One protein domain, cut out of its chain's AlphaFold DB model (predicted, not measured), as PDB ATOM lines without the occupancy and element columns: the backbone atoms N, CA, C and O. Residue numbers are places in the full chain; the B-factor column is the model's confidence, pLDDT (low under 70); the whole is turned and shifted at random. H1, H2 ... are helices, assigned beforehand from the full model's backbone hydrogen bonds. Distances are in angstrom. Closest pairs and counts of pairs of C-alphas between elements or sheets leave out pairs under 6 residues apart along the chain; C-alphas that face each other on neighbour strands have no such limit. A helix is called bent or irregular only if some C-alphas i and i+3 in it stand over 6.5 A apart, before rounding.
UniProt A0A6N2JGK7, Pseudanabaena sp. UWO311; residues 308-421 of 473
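What this domain is: This is residues 308 to 421 of the 473 residues of a protein of Pseudanabaena sp. UWO311 (UniProt A0A6N2JGK7). A long, thin rod is made of five helices along its axis: H1 and H5 follow each other nearly end to end on one side, and the longest helix, H3, spans their joint on the other. The short helices H2 and H4 fill in beside H3, H2 next to H1 and H4 next to H5. The printed part has 114 residues with five named helices, H1 to H5 in chain order, and no named strand; the class is all helix. It is loose, with a radius of gyration of the C-alphas of 18.9 A, and spans 69 by 19 by 18 A.

Where its parts are: H1, residues 308 to 332, begins at C-alpha 308 (-30.720, -48.239, -16.963) and is 35.9 A long. H2 is residues 335 to 344, 13.9 A. H3, residues 352 to 381, is 43.0 A long and begins at C-alpha 352 (-36.497, -47.779, 0.175). H4, residues 385 to 394, 15.8 A, is neither bent nor irregular, but only just: C-alphas 391 and 394 are 6.5 A apart. H5, residues 399 to 421, 32.5 A, ends at C-alpha 421 (-49.050, -6.265, 35.314).

How they stand to each other: The five helices form an up-and-down bundle, each running against the one before it. H1, with residues 321 to 329 alone, touches H2, closest at the C-alphas of Ala 325 and Ser 338, 4.2 A. H3 touches H4, closest at the C-alphas of Ala 376 and Ala 388, 4.1 A. H1 and H5 touch only at their ends, closest at the C-alphas of Asn 331 and Tyr 400, 4.9 A. H1 and H4 are apart. Every O i to N i+4 pair is within hydrogen-bond range in H1, H2 and H3; in H4 4 of 6 are, in H5 18 of 19.

The domain as a whole: The C-alphas farthest apart, of Thr 308 and Val 421, are 69.5 A apart. The printed part has no cut and no long link. Mean pLDDT of the printed part is 77.3; 30 residues are under 70, among them 308 to 315 and 336 to 342.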
ATOM      1  N   THR A 308     -31.387 -49.276 -17.773       51.06
ATOM      2  CA  THR A 308     -30.720 -48.239 -16.963       51.06
ATOM      3  C   THR A 308     -31.412 -46.872 -16.996       51.06
ATOM      4  O   THR A 308     -31.362 -46.141 -16.005       51.06
ATOM      5  N   GLU A 309     -32.064 -46.511 -18.104       54.38
ATOM      6  CA  GLU A 309     -32.796 -45.243 -18.220       54.38
ATOM      7  C   GLU A 309     -34.185 -45.322 -17.558       54.38
ATOM      8  O   GLU A 309     -34.618 -44.360 -16.920       54.38
ATOM      9  N   GLU A 310     -34.854 -46.481 -17.615       56.47
ATOM     10  CA  GLU A 310     -36.067 -46.745 -16.827       56.47
ATOM     11  C   GLU A 310     -35.786 -46.763 -15.319       56.47
ATOM     12  O   GLU A 310     -36.554 -46.167 -14.563       56.47
ATOM     13  N   GLU A 311     -34.668 -47.351 -14.872       57.09
ATOM     14  CA  GLU A 311     -34.255 -47.310 -13.463       57.09
ATOM     15  C   GLU A 311     -33.986 -45.876 -12.975       57.09
ATOM     16  O   GLU A 311     -34.442 -45.505 -11.893       57.09
ATOM     17  N   ARG A 312     -33.313 -45.029 -13.772       58.66
ATOM     18  CA  ARG A 312     -33.103 -43.610 -13.412       58.66
ATOM     19  C   ARG A 312     -34.408 -42.834 -13.305       58.66
ATOM     20  O   ARG A 312     -34.589 -42.063 -12.366       58.66
ATOM     21  N   LYS A 313     -35.320 -43.032 -14.256       61.22
ATOM     22  CA  LYS A 313     -36.624 -42.361 -14.249       61.22
ATOM     23  C   LYS A 313     -37.492 -42.824 -13.073       61.22
ATOM     24  O   LYS A 313     -38.202 -42.013 -12.482       61.22
ATOM     25  N   ALA A 314     -37.405 -44.104 -12.706       60.47
ATOM     26  CA  ALA A 314     -38.062 -44.645 -11.523       60.47
ATOM     27  C   ALA A 314     -37.503 -44.034 -10.225       60.47
ATOM     28  O   ALA A 314     -38.284 -43.678  -9.341       60.47
ATOM     29  N   ASP A 315     -36.186 -43.843 -10.121       64.56
ATOM     30  CA  ASP A 315     -35.561 -43.199  -8.959       64.56
ATOM     31  C   ASP A 315     -35.961 -41.710  -8.825       64.56
ATOM     32  O   ASP A 315     -36.270 -41.264  -7.715       64.56
ATOM     33  N   ASP A 316     -36.068 -40.964  -9.932       71.94
ATOM     34  CA  ASP A 316     -36.557 -39.571  -9.946       71.94
ATOM     35  C   ASP A 316     -38.010 -39.453  -9.451       71.94
ATOM     36  O   ASP A 316     -38.371 -38.533  -8.706       71.94
ATOM     37  N   ASP A 317     -38.875 -40.381  -9.859       69.19
ATOM     38  CA  ASP A 317     -40.274 -40.395  -9.435       69.19
ATOM     39  C   ASP A 317     -40.417 -40.818  -7.962       69.19
ATOM     40  O   ASP A 317     -41.234 -40.248  -7.230       69.19
ATOM     41  N   VAL A 318     -39.558 -41.721  -7.478       69.88
ATOM     42  CA  VAL A 318     -39.462 -42.062  -6.052       69.88
ATOM     43  C   VAL A 318     -38.964 -40.869  -5.225       69.88
ATOM     44  O   VAL A 318     -39.484 -40.622  -4.134       69.88
ATOM     45  N   GLU A 319     -38.020 -40.070  -5.723       76.88
ATOM     46  CA  GLU A 319     -37.533 -38.882  -5.014       76.88
ATOM     47  C   GLU A 319     -38.600 -37.780  -4.891       76.88
ATOM     48  O   GLU A 319     -38.754 -37.171  -3.820       76.88
ATOM     49  N   LYS A 320     -39.413 -37.568  -5.935       73.06
ATOM     50  CA  LYS A 320     -40.592 -36.683  -5.860       73.06
ATOM     51  C   LYS A 320     -41.592 -37.173  -4.819       73.06
ATOM     52  O   LYS A 320     -42.138 -36.370  -4.064       73.06
ATOM     53  N   LEU A 321     -41.803 -38.484  -4.747       67.62
ATOM     54  CA  LEU A 321     -42.743 -39.099  -3.817       67.62
ATOM     55  C   LEU A 321     -42.273 -38.958  -2.358       67.62
ATOM     56  O   LEU A 321     -43.057 -38.567  -1.492       67.62
ATOM     57  N   ILE A 322     -40.979 -39.158  -2.094       71.31
ATOM     58  CA  ILE A 322     -40.359 -38.873  -0.788       71.31
ATOM     59  C   ILE A 322     -40.503 -37.388  -0.424       71.31
ATOM     60  O   ILE A 322     -40.787 -37.052   0.728       71.31
ATOM     61  N   SER A 323     -40.323 -36.489  -1.391       75.12
ATOM     62  CA  SER A 323     -40.460 -35.043  -1.176       75.12
ATOM     63  C   SER A 323     -41.901 -34.642  -0.847       75.12
ATOM     64  O   SER A 323     -42.125 -33.832   0.052       75.12
ATOM     65  N   LEU A 324     -42.890 -35.248  -1.506       70.06
ATOM     66  CA  LEU A 324     -44.303 -35.019  -1.209       70.06
ATOM     67  C   LEU A 324     -44.678 -35.524   0.191       70.06
ATOM     68  O   LEU A 324     -45.347 -34.811   0.940       70.06
ATOM     69  N   ALA A 325     -44.180 -36.704   0.573       67.56
ATOM     70  CA  ALA A 325     -44.363 -37.244   1.917       67.56
ATOM     71  C   ALA A 325     -43.778 -36.308   2.986       67.56
ATOM     72  O   ALA A 325     -44.418 -36.045   3.999       67.56
ATOM     73  N   LYS A 326     -42.589 -35.740   2.740       77.56
ATOM     74  CA  LYS A 326     -41.989 -34.737   3.632       77.56
ATOM     75  C   LYS A 326     -42.888 -33.525   3.805       77.56
ATOM     76  O   LYS A 326     -43.133 -33.127   4.932       77.56
ATOM     77  N   VAL A 327     -43.431 -32.977   2.719       71.69
ATOM     78  CA  VAL A 327     -44.335 -31.818   2.786       71.69
ATOM     79  C   VAL A 327     -45.569 -32.119   3.641       71.69
ATOM     80  O   VAL A 327     -45.950 -31.294   4.471       71.69
ATOM     81  N   LYS A 328     -46.186 -33.295   3.476       70.06
ATOM     82  CA  LYS A 328     -47.367 -33.698   4.254       70.06
ATOM     83  C   LYS A 328     -47.057 -33.840   5.744       70.06
ATOM     84  O   LYS A 328     -47.804 -33.326   6.577       70.06
ATOM     85  N   TYR A 329     -45.922 -34.435   6.088       73.62
ATOM     86  CA  TYR A 329     -45.528 -34.602   7.480       73.62
ATOM     87  C   TYR A 329     -45.071 -33.285   8.111       73.62
ATOM     88  O   TYR A 329     -45.569 -32.871   9.155       73.62
ATOM     89  N   GLU A 330     -44.118 -32.612   7.473       76.06
ATOM     90  CA  GLU A 330     -43.426 -31.453   8.026       76.06
ATOM     91  C   GLU A 330     -44.343 -30.232   8.123       76.06
ATOM     92  O   GLU A 330     -44.228 -29.495   9.099       76.06
ATOM     93  N   ASN A 331     -45.282 -30.040   7.186       66.62
ATOM     94  CA  ASN A 331     -46.171 -28.871   7.188       66.62
ATOM     95  C   ASN A 331     -47.544 -29.148   7.806       66.62
ATOM     96  O   ASN A 331     -48.076 -28.282   8.497       66.62
ATOM     97  N   ALA A 332     -48.129 -30.325   7.556       59.09
ATOM     98  CA  ALA A 332     -49.485 -30.643   8.014       59.09
ATOM     99  C   ALA A 332     -49.517 -31.571   9.240       59.09
ATOM    100  O   ALA A 332     -50.575 -31.729   9.846       59.09
ATOM    101  N   GLY A 333     -48.387 -32.177   9.620       63.00
ATOM    102  CA  GLY A 333     -48.348 -33.192  10.677       63.00
ATOM    103  C   GLY A 333     -49.044 -34.496  10.281       63.00
ATOM    104  O   GLY A 333     -49.311 -35.333  11.145       63.00
ATOM    105  N   ASP A 334     -49.354 -34.677   8.993       69.19
ATOM    106  CA  ASP A 334     -50.129 -35.810   8.499       69.19
ATOM    107  C   ASP A 334     -49.225 -37.028   8.294       69.19
ATOM    108  O   ASP A 334     -48.716 -37.300   7.203       69.19
ATOM    109  N   LEU A 335     -48.992 -37.771   9.376       71.88
ATOM    110  CA  LEU A 335     -48.216 -39.009   9.323       71.88
ATOM    111  C   LEU A 335     -48.884 -40.072   8.460       71.88
ATOM    112  O   LEU A 335     -48.176 -40.897   7.896       71.88
ATOM    113  N   ILE A 336     -50.211 -40.083   8.361       53.69
ATOM    114  CA  ILE A 336     -50.932 -41.155   7.676       53.69
ATOM    115  C   ILE A 336     -50.698 -41.032   6.174       53.69
ATOM    116  O   ILE A 336     -50.239 -41.993   5.553       53.69
ATOM    117  N   GLU A 337     -50.913 -39.848   5.600       53.41
ATOM    118  CA  GLU A 337     -50.635 -39.603   4.183       53.41
ATOM    119  C   GLU A 337     -49.141 -39.758   3.875       53.41
ATOM    120  O   GLU A 337     -48.768 -40.412   2.900       53.41
ATOM    121  N   SER A 338     -48.272 -39.246   4.747       62.19
ATOM    122  CA  SER A 338     -46.819 -39.314   4.552       62.19
ATOM    123  C   SER A 338     -46.288 -40.748   4.609       62.19
ATOM    124  O   SER A 338     -45.472 -41.147   3.780       62.19
ATOM    125  N   LYS A 339     -46.790 -41.562   5.546       67.38
ATOM    126  CA  LYS A 339     -46.489 -42.995   5.651       67.38
ATOM    127  C   LYS A 339     -47.019 -43.761   4.451       67.38
ATOM    128  O   LYS A 339     -46.300 -44.599   3.920       67.38
ATOM    129  N   THR A 340     -48.233 -43.453   4.005       57.53
ATOM    130  CA  THR A 340     -48.847 -44.082   2.828       57.53
ATOM    131  C   THR A 340     -48.003 -43.835   1.582       57.53
ATOM    132  O   THR A 340     -47.705 -44.771   0.844       57.53
ATOM    133  N   MET A 341     -47.532 -42.600   1.396       60.22
ATOM    134  CA  MET A 341     -46.608 -42.251   0.321       60.22
ATOM    135  C   MET A 341     -45.294 -43.041   0.454       60.22
ATOM    136  O   MET A 341     -44.938 -43.797  -0.445       60.22
ATOM    137  N   LEU A 342     -44.604 -42.980   1.596       61.81
ATOM    138  CA  LEU A 342     -43.334 -43.705   1.766       61.81
ATOM    139  C   LEU A 342     -43.474 -45.234   1.633       61.81
ATOM    140  O   LEU A 342     -42.565 -45.896   1.137       61.81
ATOM    141  N   GLN A 343     -44.611 -45.812   2.023       72.25
ATOM    142  CA  GLN A 343     -44.880 -47.246   1.895       72.25
ATOM    143  C   GLN A 343     -45.246 -47.681   0.470       72.25
ATOM    144  O   GLN A 343     -45.111 -48.869   0.164       72.25
ATOM    145  N   ALA A 344     -45.656 -46.747  -0.395       67.88
ATOM    146  CA  ALA A 344     -45.881 -46.993  -1.817       67.88
ATOM    147  C   ALA A 344     -44.572 -47.192  -2.599       67.88
ATOM    148  O   ALA A 344     -44.602 -47.754  -3.692       67.88
ATOM    149  N   ILE A 345     -43.428 -46.786  -2.033       69.75
ATOM    150  CA  ILE A 345     -42.106 -46.997  -2.633       69.75
ATOM    151  C   ILE A 345     -41.819 -48.506  -2.706       69.75
ATOM    152  O   ILE A 345     -41.881 -49.175  -1.660       69.75
ATOM    153  N   PRO A 346     -41.502 -49.050  -3.899       67.94
ATOM    154  CA  PRO A 346     -41.190 -50.465  -4.085       67.94
ATOM    155  C   PRO A 346     -40.081 -50.958  -3.143       67.94
ATOM    156  O   PRO A 346     -39.168 -50.209  -2.798       67.94
ATOM    157  N   LEU A 347     -40.172 -52.214  -2.690       66.50
ATOM    158  CA  LEU A 347     -39.231 -52.785  -1.709       66.50
ATOM    159  C   LEU A 347     -37.820 -52.982  -2.280       66.50
ATOM    160  O   LEU A 347     -36.847 -52.963  -1.535       66.50
ATOM    161  N   ASP A 348     -37.732 -53.163  -3.590       70.62
ATOM    162  CA  ASP A 348     -36.523 -53.279  -4.400       70.62
ATOM    163  C   ASP A 348     -35.919 -51.917  -4.784       70.62
ATOM    164  O   ASP A 348     -34.782 -51.862  -5.255       70.62
ATOM    165  N   SER A 349     -36.626 -50.806  -4.533       75.75
ATOM    166  CA  SER A 349     -36.088 -49.467  -4.777       75.75
ATOM    167  C   SER A 349     -34.850 -49.212  -3.918       75.75
ATOM    168  O   SER A 349     -34.861 -49.384  -2.695       75.75
ATOM    169  N   ARG A 350     -33.796 -48.669  -4.536       78.06
ATOM    170  CA  ARG A 350     -32.565 -48.243  -3.844       78.06
ATOM    171  C   ARG A 350     -32.845 -47.185  -2.767       78.06
ATOM    172  O   ARG A 350     -32.109 -47.067  -1.789       78.06
ATOM    173  N   MET A 351     -33.946 -46.450  -2.914       73.62
ATOM    174  CA  MET A 351     -34.387 -45.386  -2.013       73.62
ATOM    175  C   MET A 351     -35.299 -45.883  -0.882       73.62
ATOM    176  O   MET A 351     -35.658 -45.104   0.007       73.62
ATOM    177  N   ARG A 352     -35.639 -47.179  -0.854       81.00
ATOM    178  CA  ARG A 352     -36.497 -47.779   0.175       81.00
ATOM    179  C   ARG A 352     -35.938 -47.598   1.586       81.00
ATOM    180  O   ARG A 352     -36.660 -47.179   2.483       81.00
ATOM    181  N   SER A 353     -34.633 -47.810   1.765       81.06
ATOM    182  CA  SER A 353     -33.971 -47.631   3.066       81.06
ATOM    183  C   SER A 353     -34.106 -46.196   3.596       81.06
ATOM    184  O   SER A 353     -34.397 -45.996   4.774       81.06
ATOM    185  N   LYS A 354     -33.986 -45.190   2.717       82.62
ATOM    186  CA  LYS A 354     -34.173 -43.769   3.056       82.62
ATOM    187  C   LYS A 354     -35.618 -43.477   3.479       82.62
ATOM    188  O   LYS A 354     -35.838 -42.717   4.420       82.62
ATOM    189  N   ALA A 355     -36.594 -44.083   2.805       75.44
ATOM    190  CA  ALA A 355     -38.008 -43.963   3.152       75.44
ATOM    191  C   ALA A 355     -38.321 -44.584   4.523       75.44
ATOM    192  O   ALA A 355     -38.960 -43.945   5.358       75.44
ATOM    193  N   ASP A 356     -37.812 -45.786   4.793       80.62
ATOM    194  CA  ASP A 356     -38.021 -46.462   6.077       80.62
ATOM    195  C   ASP A 356     -37.343 -45.708   7.239       80.62
ATOM    196  O   ASP A 356     -37.923 -45.583   8.319       80.62
ATOM    197  N   GLN A 357     -36.159 -45.120   7.011       87.00
ATOM    198  CA  GLN A 357     -35.490 -44.250   7.988       87.00
ATOM    199  C   GLN A 357     -36.311 -42.997   8.319       87.00
ATOM    200  O   GLN A 357     -36.455 -42.652   9.492       87.00
ATOM    201  N   LEU A 358     -36.864 -42.323   7.304       85.38
ATOM    202  CA  LEU A 358     -37.725 -41.154   7.509       85.38
ATOM    203  C   LEU A 358     -38.982 -41.521   8.297       85.38
ATOM    204  O   LEU A 358     -39.340 -40.815   9.237       85.38
ATOM    205  N   LEU A 359     -39.613 -42.648   7.962       82.31
ATOM    206  CA  LEU A 359     -40.804 -43.111   8.662       82.31
ATOM    207  C   LEU A 359     -40.520 -43.394  10.142       82.31
ATOM    208  O   LEU A 359     -41.259 -42.925  11.008       82.31
ATOM    209  N   ALA A 360     -39.430 -44.109  10.435       87.06
ATOM    210  CA  ALA A 360     -39.024 -44.401  11.807       87.06
ATOM    211  C   ALA A 360     -38.752 -43.115  12.606       87.06
ATOM    212  O   ALA A 360     -39.208 -42.981  13.745       87.06
ATOM    213  N   GLN A 361     -38.070 -42.138  11.993       85.94
ATOM    214  CA  GLN A 361     -37.826 -40.835  12.612       85.94
ATOM    215  C   GLN A 361     -39.138 -40.100  12.917       85.94
ATOM    216  O   GLN A 361     -39.316 -39.576  14.014       85.94
ATOM    217  N   TRP A 362     -40.082 -40.079  11.977       86.25
ATOM    218  CA  TRP A 362     -41.350 -39.364  12.125       86.25
ATOM    219  C   TRP A 362     -42.288 -39.972  13.165       86.25
ATOM    220  O   TRP A 362     -42.965 -39.234  13.890       86.25
ATOM    221  N   GLU A 363     -42.316 -41.301  13.271       82.38
ATOM    222  CA  GLU A 363     -43.060 -42.014  14.312       82.38
ATOM    223  C   GLU A 363     -42.496 -41.695  15.707       82.38
ATOM    224  O   GLU A 363     -43.254 -41.437  16.651       82.38
ATOM    225  N   GLN A 364     -41.167 -41.631  15.835       85.19
ATOM    226  CA  GLN A 364     -40.512 -41.219  17.074       85.19
ATOM    227  C   GLN A 364     -40.791 -39.747  17.408       85.19
ATOM    228  O   GLN A 364     -41.113 -39.430  18.559       85.19
ATOM    229  N   ASP A 365     -40.710 -38.863  16.416       83.50
ATOM    230  CA  ASP A 365     -40.962 -37.431  16.566       83.50
ATOM    231  C   ASP A 365     -42.396 -37.158  17.020       83.50
ATOM    232  O   ASP A 365     -42.594 -36.374  17.944       83.50
ATOM    233  N   ILE A 366     -43.400 -37.843  16.459       80.94
ATOM    234  CA  ILE A 366     -44.794 -37.697  16.907       80.94
ATOM    235  C   ILE A 366     -44.951 -38.122  18.355       80.94
ATOM    236  O   ILE A 366     -45.546 -37.394  19.150       80.94
ATOM    237  N   LYS A 367     -44.404 -39.286  18.716       82.94
ATOM    238  CA  LYS A 367     -44.512 -39.795  20.082       82.94
ATOM    239  C   LYS A 367     -43.883 -38.823  21.081       82.94
ATOM    240  O   LYS A 367     -44.484 -38.526  22.110       82.94
ATOM    241  N   LYS A 368     -42.690 -38.309  20.766       86.31
ATOM    242  CA  LYS A 368     -41.970 -37.354  21.612       86.31
ATOM    243  C   LYS A 368     -42.689 -36.004  21.676       86.31
ATOM    244  O   LYS A 368     -42.931 -35.497  22.767       86.31
ATOM    245  N   ASN A 369     -43.038 -35.420  20.535       84.94
ATOM    246  CA  ASN A 369     -43.604 -34.073  20.478       84.94
ATOM    247  C   ASN A 369     -45.036 -34.032  21.014       84.94
ATOM    248  O   ASN A 369     -45.386 -33.070  21.689       84.94
ATOM    249  N   SER A 370     -45.840 -35.081  20.808       82.62
ATOM    250  CA  SER A 370     -47.173 -35.180  21.414       82.62
ATOM    251  C   SER A 370     -47.103 -35.186  22.943       82.62
ATOM    252  O   SER A 370     -47.915 -34.526  23.585       82.62
ATOM    253  N   ASP A 371     -46.136 -35.895  23.532       87.69
ATOM    254  CA  ASP A 371     -45.926 -35.901  24.985       87.69
ATOM    255  C   ASP A 371     -45.457 -34.526  25.493       87.69
ATOM    256  O   ASP A 371     -45.961 -34.030  26.501       87.69
ATOM    257  N   LEU A 372     -44.548 -33.859  24.768       89.44
ATOM    258  CA  LEU A 372     -44.103 -32.499  25.101       89.44
ATOM    259  C   LEU A 372     -45.248 -31.479  25.035       89.44
ATOM    260  O   LEU A 372     -45.391 -30.678  25.956       89.44
ATOM    261  N   ILE A 373     -46.078 -31.532  23.990       86.00
ATOM    262  CA  ILE A 373     -47.252 -30.664  23.837       86.00
ATOM    263  C   ILE A 373     -48.249 -30.921  24.965       86.00
ATOM    264  O   ILE A 373     -48.649 -29.977  25.636       86.00
ATOM    265  N   GLN A 374     -48.572 -32.180  25.268       86.50
ATOM    266  CA  GLN A 374     -49.500 -32.509  26.351       86.50
ATOM    267  C   GLN A 374     -48.983 -32.042  27.722       86.50
ATOM    268  O   GLN A 374     -49.749 -31.543  28.552       86.50
ATOM    269  N   LYS A 375     -47.678 -32.186  27.983       90.00
ATOM    270  CA  LYS A 375     -47.043 -31.675  29.206       90.00
ATOM    271  C   LYS A 375     -47.088 -30.152  29.270       90.00
ATOM    272  O   LYS A 375     -47.378 -29.615  30.339       90.00
ATOM    273  N   ALA A 376     -46.840 -29.475  28.153       89.81
ATOM    274  CA  ALA A 376     -46.902 -28.023  28.071       89.81
ATOM    275  C   ALA A 376     -48.334 -27.504  28.267       89.81
ATOM    276  O   ALA A 376     -48.522 -26.624  29.097       89.81
ATOM    277  N   GLU A 377     -49.335 -28.103  27.612       87.00
ATOM    278  CA  GLU A 377     -50.767 -27.795  27.772       87.00
ATOM    279  C   GLU A 377     -51.255 -28.013  29.209       87.00
ATOM    280  O   GLU A 377     -52.040 -27.238  29.758       87.00
ATOM    281  N   LYS A 378     -50.782 -29.085  29.850       90.69
ATOM    282  CA  LYS A 378     -51.065 -29.323  31.263       90.69
ATOM    283  C   LYS A 378     -50.424 -28.244  32.137       90.69
ATOM    284  O   LYS A 378     -51.076 -27.748  33.046       90.69
ATOM    285  N   ALA A 379     -49.176 -27.869  31.865       90.25
ATOM    286  CA  ALA A 379     -48.485 -26.828  32.614       90.25
ATOM    287  C   ALA A 379     -49.137 -25.446  32.433       90.25
ATOM    288  O   ALA A 379     -49.263 -24.727  33.418       90.25
ATOM    289  N   THR A 380     -49.616 -25.090  31.235       87.31
ATOM    290  CA  THR A 380     -50.438 -23.885  31.023       87.31
ATOM    291  C   THR A 380     -51.745 -23.971  31.810       87.31
ATOM    292  O   THR A 380     -52.113 -23.019  32.488       87.31
ATOM    293  N   LYS A 381     -52.424 -25.124  31.822       89.00
ATOM    294  CA  LYS A 381     -53.658 -25.304  32.607       89.00
ATOM    295  C   LYS A 381     -53.443 -25.215  34.123       89.00
ATOM    296  O   LYS A 381     -54.317 -24.722  34.829       89.00
ATOM    297  N   ASP A 382     -52.286 -25.663  34.599       90.12
ATOM    298  CA  ASP A 382     -51.853 -25.575  35.997       90.12
ATOM    299  C   ASP A 382     -51.237 -24.195  36.340       90.12
ATOM    300  O   ASP A 382     -50.619 -24.048  37.393       90.12
ATOM    301  N   GLU A 383     -51.343 -23.205  35.441       89.44
ATOM    302  CA  GLU A 383     -50.787 -21.844  35.554       89.44
ATOM    303  C   GLU A 383     -49.253 -21.782  35.725       89.44
ATOM    304  O   GLU A 383     -48.667 -20.770  36.113       89.44
ATOM    305  N   LYS A 384     -48.558 -22.867  35.377       91.50
ATOM    306  CA  LYS A 384     -47.096 -23.018  35.412       91.50
ATOM    307  C   LYS A 384     -46.479 -22.641  34.066       91.50
ATOM    308  O   LYS A 384     -45.810 -23.440  33.410       91.50
ATOM    309  N   TRP A 385     -46.688 -21.395  33.658       90.44
ATOM    310  CA  TRP A 385     -46.347 -20.883  32.326       90.44
ATOM    311  C   TRP A 385     -44.861 -21.036  31.954       90.44
ATOM    312  O   TRP A 385     -44.542 -21.415  30.831       90.44
ATOM    313  N   GLN A 386     -43.942 -20.816  32.902       90.75
ATOM    314  CA  GLN A 386     -42.501 -20.974  32.657       90.75
ATOM    315  C   GLN A 386     -42.123 -22.437  32.365       90.75
ATOM    316  O   GLN A 386     -41.338 -22.707  31.460       90.75
ATOM    317  N   ILE A 387     -42.753 -23.390  33.063       90.19
ATOM    318  CA  ILE A 387     -42.551 -24.829  32.841       90.19
ATOM    319  C   ILE A 387     -43.083 -25.238  31.460       90.19
ATOM    320  O   ILE A 387     -42.450 -26.051  30.785       90.19
ATOM    321  N   ALA A 388     -44.199 -24.656  31.007       88.44
ATOM    322  CA  ALA A 388     -44.721 -24.882  29.657       88.44
ATOM    323  C   ALA A 388     -43.726 -24.417  28.577       88.44
ATOM    324  O   ALA A 388     -43.437 -25.162  27.640       88.44
ATOM    325  N   ILE A 389     -43.137 -23.227  28.750       89.38
ATOM    326  CA  ILE A 389     -42.130 -22.674  27.833       89.38
ATOM    327  C   ILE A 389     -40.862 -23.540  27.818       89.38
ATOM    328  O   ILE A 389     -40.351 -23.867  26.747       89.38
ATOM    329  N   ASP A 390     -40.362 -23.943  28.987       90.00
ATOM    330  CA  ASP A 390     -39.144 -24.751  29.091       90.00
ATOM    331  C   ASP A 390     -39.325 -26.161  28.514       90.00
ATOM    332  O   ASP A 390     -38.418 -26.678  27.860       90.00
ATOM    333  N   THR A 391     -40.514 -26.752  28.669       89.25
ATOM    334  CA  THR A 391     -40.859 -28.064  28.095       89.25
ATOM    335  C   THR A 391     -40.778 -28.053  26.565       89.25
ATOM    336  O   THR A 391     -40.310 -29.017  25.958       89.25
ATOM    337  N   LEU A 392     -41.173 -26.950  25.924       89.75
ATOM    338  CA  LEU A 392     -41.226 -26.844  24.463       89.75
ATOM    339  C   LEU A 392     -39.883 -26.499  23.804       89.75
ATOM    340  O   LEU A 392     -39.780 -26.564  22.582       89.75
ATOM    341  N   LYS A 393     -38.817 -26.239  24.576       86.56
ATOM    342  CA  LYS A 393     -37.450 -26.078  24.033       86.56
ATOM    343  C   LYS A 393     -36.918 -27.349  23.356       86.56
ATOM    344  O   LYS A 393     -36.016 -27.263  22.532       86.56
ATOM    345  N   GLY A 394     -37.455 -28.520  23.710       80.81
ATOM    346  CA  GLY A 394     -37.033 -29.825  23.187       80.81
ATOM    347  C   GLY A 394     -37.832 -30.352  21.990       80.81
ATOM    348  O   GLY A 394     -37.647 -31.524  21.634       80.81
ATOM    349  N   ILE A 395     -38.739 -29.544  21.422       84.12
ATOM    350  CA  ILE A 395     -39.617 -29.945  20.316       84.12
ATOM    351  C   ILE A 395     -38.836 -30.074  18.998       84.12
ATOM    352  O   ILE A 395     -37.898 -29.314  18.751       84.12
ATOM    353  N   SER A 396     -39.189 -31.059  18.164       75.94
ATOM    354  CA  SER A 396     -38.535 -31.267  16.859       75.94
ATOM    355  C   SER A 396     -38.650 -30.015  15.970       75.94
ATOM    356  O   SER A 396     -39.685 -29.343  16.012       75.94
ATOM    357  N   PRO A 397     -37.631 -29.684  15.151       73.25
ATOM    358  CA  PRO A 397     -37.616 -28.465  14.345       73.25
ATOM    359  C   PRO A 397     -38.532 -28.499  13.111       73.25
ATOM    360  O   PRO A 397     -38.406 -27.630  12.252       73.25
ATOM    361  N   THR A 398     -39.441 -29.470  12.980       74.56
ATOM    362  CA  THR A 398     -40.346 -29.494  11.826       74.56
ATOM    363  C   THR A 398     -41.380 -28.357  11.906       74.56
ATOM    364  O   THR A 398     -41.856 -28.035  13.002       74.56
ATOM    365  N   PRO A 399     -41.761 -27.744  10.766       73.25
ATOM    366  CA  PRO A 399     -42.667 -26.593  10.719       73.25
ATOM    367  C   PRO A 399     -43.975 -26.779  11.501       73.25
ATOM    368  O   PRO A 399     -44.375 -25.892  12.253       73.25
ATOM    369  N   TYR A 400     -44.611 -27.944  11.381       74.44
ATOM    370  CA  TYR A 400     -45.853 -28.283  12.074       74.44
ATOM    371  C   TYR A 400     -45.703 -28.227  13.601       74.44
ATOM    372  O   TYR A 400     -46.478 -27.561  14.296       74.44
ATOM    373  N   TRP A 401     -44.685 -28.902  14.138       78.31
ATOM    374  CA  TRP A 401     -44.472 -28.971  15.579       78.31
ATOM    375  C   TRP A 401     -44.002 -27.633  16.149       78.31
ATOM    376  O   TRP A 401     -44.431 -27.247  17.236       78.31
ATOM    377  N   GLN A 402     -43.205 -26.877  15.390       80.00
ATOM    378  CA  GLN A 402     -42.826 -25.517  15.762       80.00
ATOM    379  C   GLN A 402     -44.023 -24.569  15.810       80.00
ATOM    380  O   GLN A 402     -44.123 -23.780  16.749       80.00
ATOM    381  N   LEU A 403     -44.943 -24.651  14.843       76.44
ATOM    382  CA  LEU A 403     -46.151 -23.826  14.833       76.44
ATOM    383  C   LEU A 403     -47.014 -24.111  16.068       76.44
ATOM    384  O   LEU A 403     -47.350 -23.186  16.806       76.44
ATOM    385  N   ARG A 404     -47.275 -25.394  16.350       76.62
ATOM    386  CA  ARG A 404     -48.019 -25.832  17.541       76.62
ATOM    387  C   ARG A 404     -47.359 -25.401  18.848       76.62
ATOM    388  O   ARG A 404     -48.027 -24.880  19.737       76.62
ATOM    389  N   GLY A 405     -46.047 -25.590  18.973       84.88
ATOM    390  CA  GLY A 405     -45.307 -25.155  20.156       84.88
ATOM    391  C   GLY A 405     -45.333 -23.634  20.332       84.88
ATOM    392  O   GLY A 405     -45.481 -23.142  21.450       84.88
ATOM    393  N   LYS A 406     -45.240 -22.876  19.233       85.38
ATOM    394  CA  LYS A 406     -45.256 -21.410  19.252       85.38
ATOM    395  C   LYS A 406     -46.573 -20.853  19.789       85.38
ATOM    396  O   LYS A 406     -46.523 -19.923  20.584       85.38
ATOM    397  N   GLU A 407     -47.715 -21.419  19.404       85.56
ATOM    398  CA  GLU A 407     -49.029 -21.005  19.924       85.56
ATOM    399  C   GLU A 407     -49.075 -21.079  21.458       85.56
ATOM    400  O   GLU A 407     -49.412 -20.099  22.122       85.56
ATOM    401  N   ILE A 408     -48.628 -22.205  22.021       84.94
ATOM    402  CA  ILE A 408     -48.611 -22.444  23.471       84.94
ATOM    403  C   ILE A 408     -47.609 -21.518  24.176       84.94
ATOM    404  O   ILE A 408     -47.898 -20.972  25.241       84.94
ATOM    405  N   VAL A 409     -46.421 -21.320  23.593       89.81
ATOM    406  CA  VAL A 409     -45.395 -20.423  24.149       89.81
ATOM    407  C   VAL A 409     -45.879 -18.974  24.172       89.81
ATOM    408  O   VAL A 409     -45.654 -18.278  25.160       89.81
ATOM    409  N   GLU A 410     -46.533 -18.504  23.110       89.19
ATOM    410  CA  GLU A 410     -47.054 -17.137  23.052       89.19
ATOM    411  C   GLU A 410     -48.211 -16.928  24.035       89.19
ATOM    412  O   GLU A 410     -48.220 -15.923  24.747       89.19
ATOM    413  N   GLU A 411     -49.118 -17.899  24.177       87.94
ATOM    414  CA  GLU A 411     -50.147 -17.863  25.223       87.94
ATOM    415  C   GLU A 411     -49.519 -17.791  26.626       87.94
ATOM    416  O   GLU A 411     -49.867 -16.920  27.430       87.94
ATOM    417  N   ALA A 412     -48.541 -18.655  26.913       87.94
ATOM    418  CA  ALA A 412     -47.853 -18.689  28.201       87.94
ATOM    419  C   ALA A 412     -47.116 -17.372  28.506       87.94
ATOM    420  O   ALA A 412     -47.183 -16.871  29.630       87.94
ATOM    421  N   LYS A 413     -46.459 -16.763  27.510       89.31
ATOM    422  CA  LYS A 413     -45.809 -15.449  27.652       89.31
ATOM    423  C   LYS A 413     -46.811 -14.331  27.918       89.31
ATOM    424  O   LYS A 413     -46.552 -13.489  28.774       89.31
ATOM    425  N   GLN A 414     -47.949 -14.315  27.225       88.69
ATOM    426  CA  GLN A 414     -49.000 -13.319  27.462       88.69
ATOM    427  C   GLN A 414     -49.567 -13.435  28.878       88.69
ATOM    428  O   GLN A 414     -49.758 -12.427  29.559       88.69
ATOM    429  N   LYS A 415     -49.791 -14.663  29.358       86.06
ATOM    430  CA  LYS A 415     -50.244 -14.918  30.730       86.06
ATOM    431  C   LYS A 415     -49.200 -14.503  31.768       86.06
ATOM    432  O   LYS A 415     -49.578 -13.882  32.756       86.06
ATOM    433  N   LEU A 416     -47.909 -14.741  31.519       85.75
ATOM    434  CA  LEU A 416     -46.814 -14.239  32.364       85.75
ATOM    435  C   LEU A 416     -46.749 -12.706  32.393       85.75
ATOM    436  O   LEU A 416     -46.610 -12.118  33.466       85.75
ATOM    437  N   ALA A 417     -46.889 -12.047  31.241       82.56
ATOM    438  CA  ALA A 417     -46.892 -10.587  31.153       82.56
ATOM    439  C   ALA A 417     -48.079  -9.984  31.922       82.56
ATOM    440  O   ALA A 417     -47.894  -9.082  32.737       82.56
ATOM    441  N   ASN A 418     -49.281 -10.539  31.754       76.19
ATOM    442  CA  ASN A 418     -50.477 -10.085  32.464       76.19
ATOM    443  C   ASN A 418     -50.410 -10.378  33.971       76.19
ATOM    444  O   ASN A 418     -50.802  -9.532  34.769       76.19
ATOM    445  N   ALA A 419     -49.860 -11.526  34.379       68.81
ATOM    446  CA  ALA A 419     -49.619 -11.842  35.788       68.81
ATOM    447  C   ALA A 419     -48.621 -10.869  36.442       68.81
ATOM    448  O   ALA A 419     -48.731 -10.583  37.629       68.81
ATOM    449  N   THR A 420     -47.694 -10.309  35.661       61.41
ATOM    450  CA  THR A 420     -46.745  -9.291  36.135       61.41
ATOM    451  C   THR A 420     -47.415  -7.912  36.267       61.41
ATOM    452  O   THR A 420     -47.156  -7.196  37.232       61.41
ATOM    453  N   VAL A 421     -48.329  -7.559  35.350       59.50
ATOM    454  CA  VAL A 421     -49.050  -6.265  35.314       59.50
ATOM    455  C   VAL A 421     -50.160  -6.152  36.375       59.50
ATOM    456  O   VAL A 421     -50.481  -5.047  36.800       59.50
TER     457      VAL A 421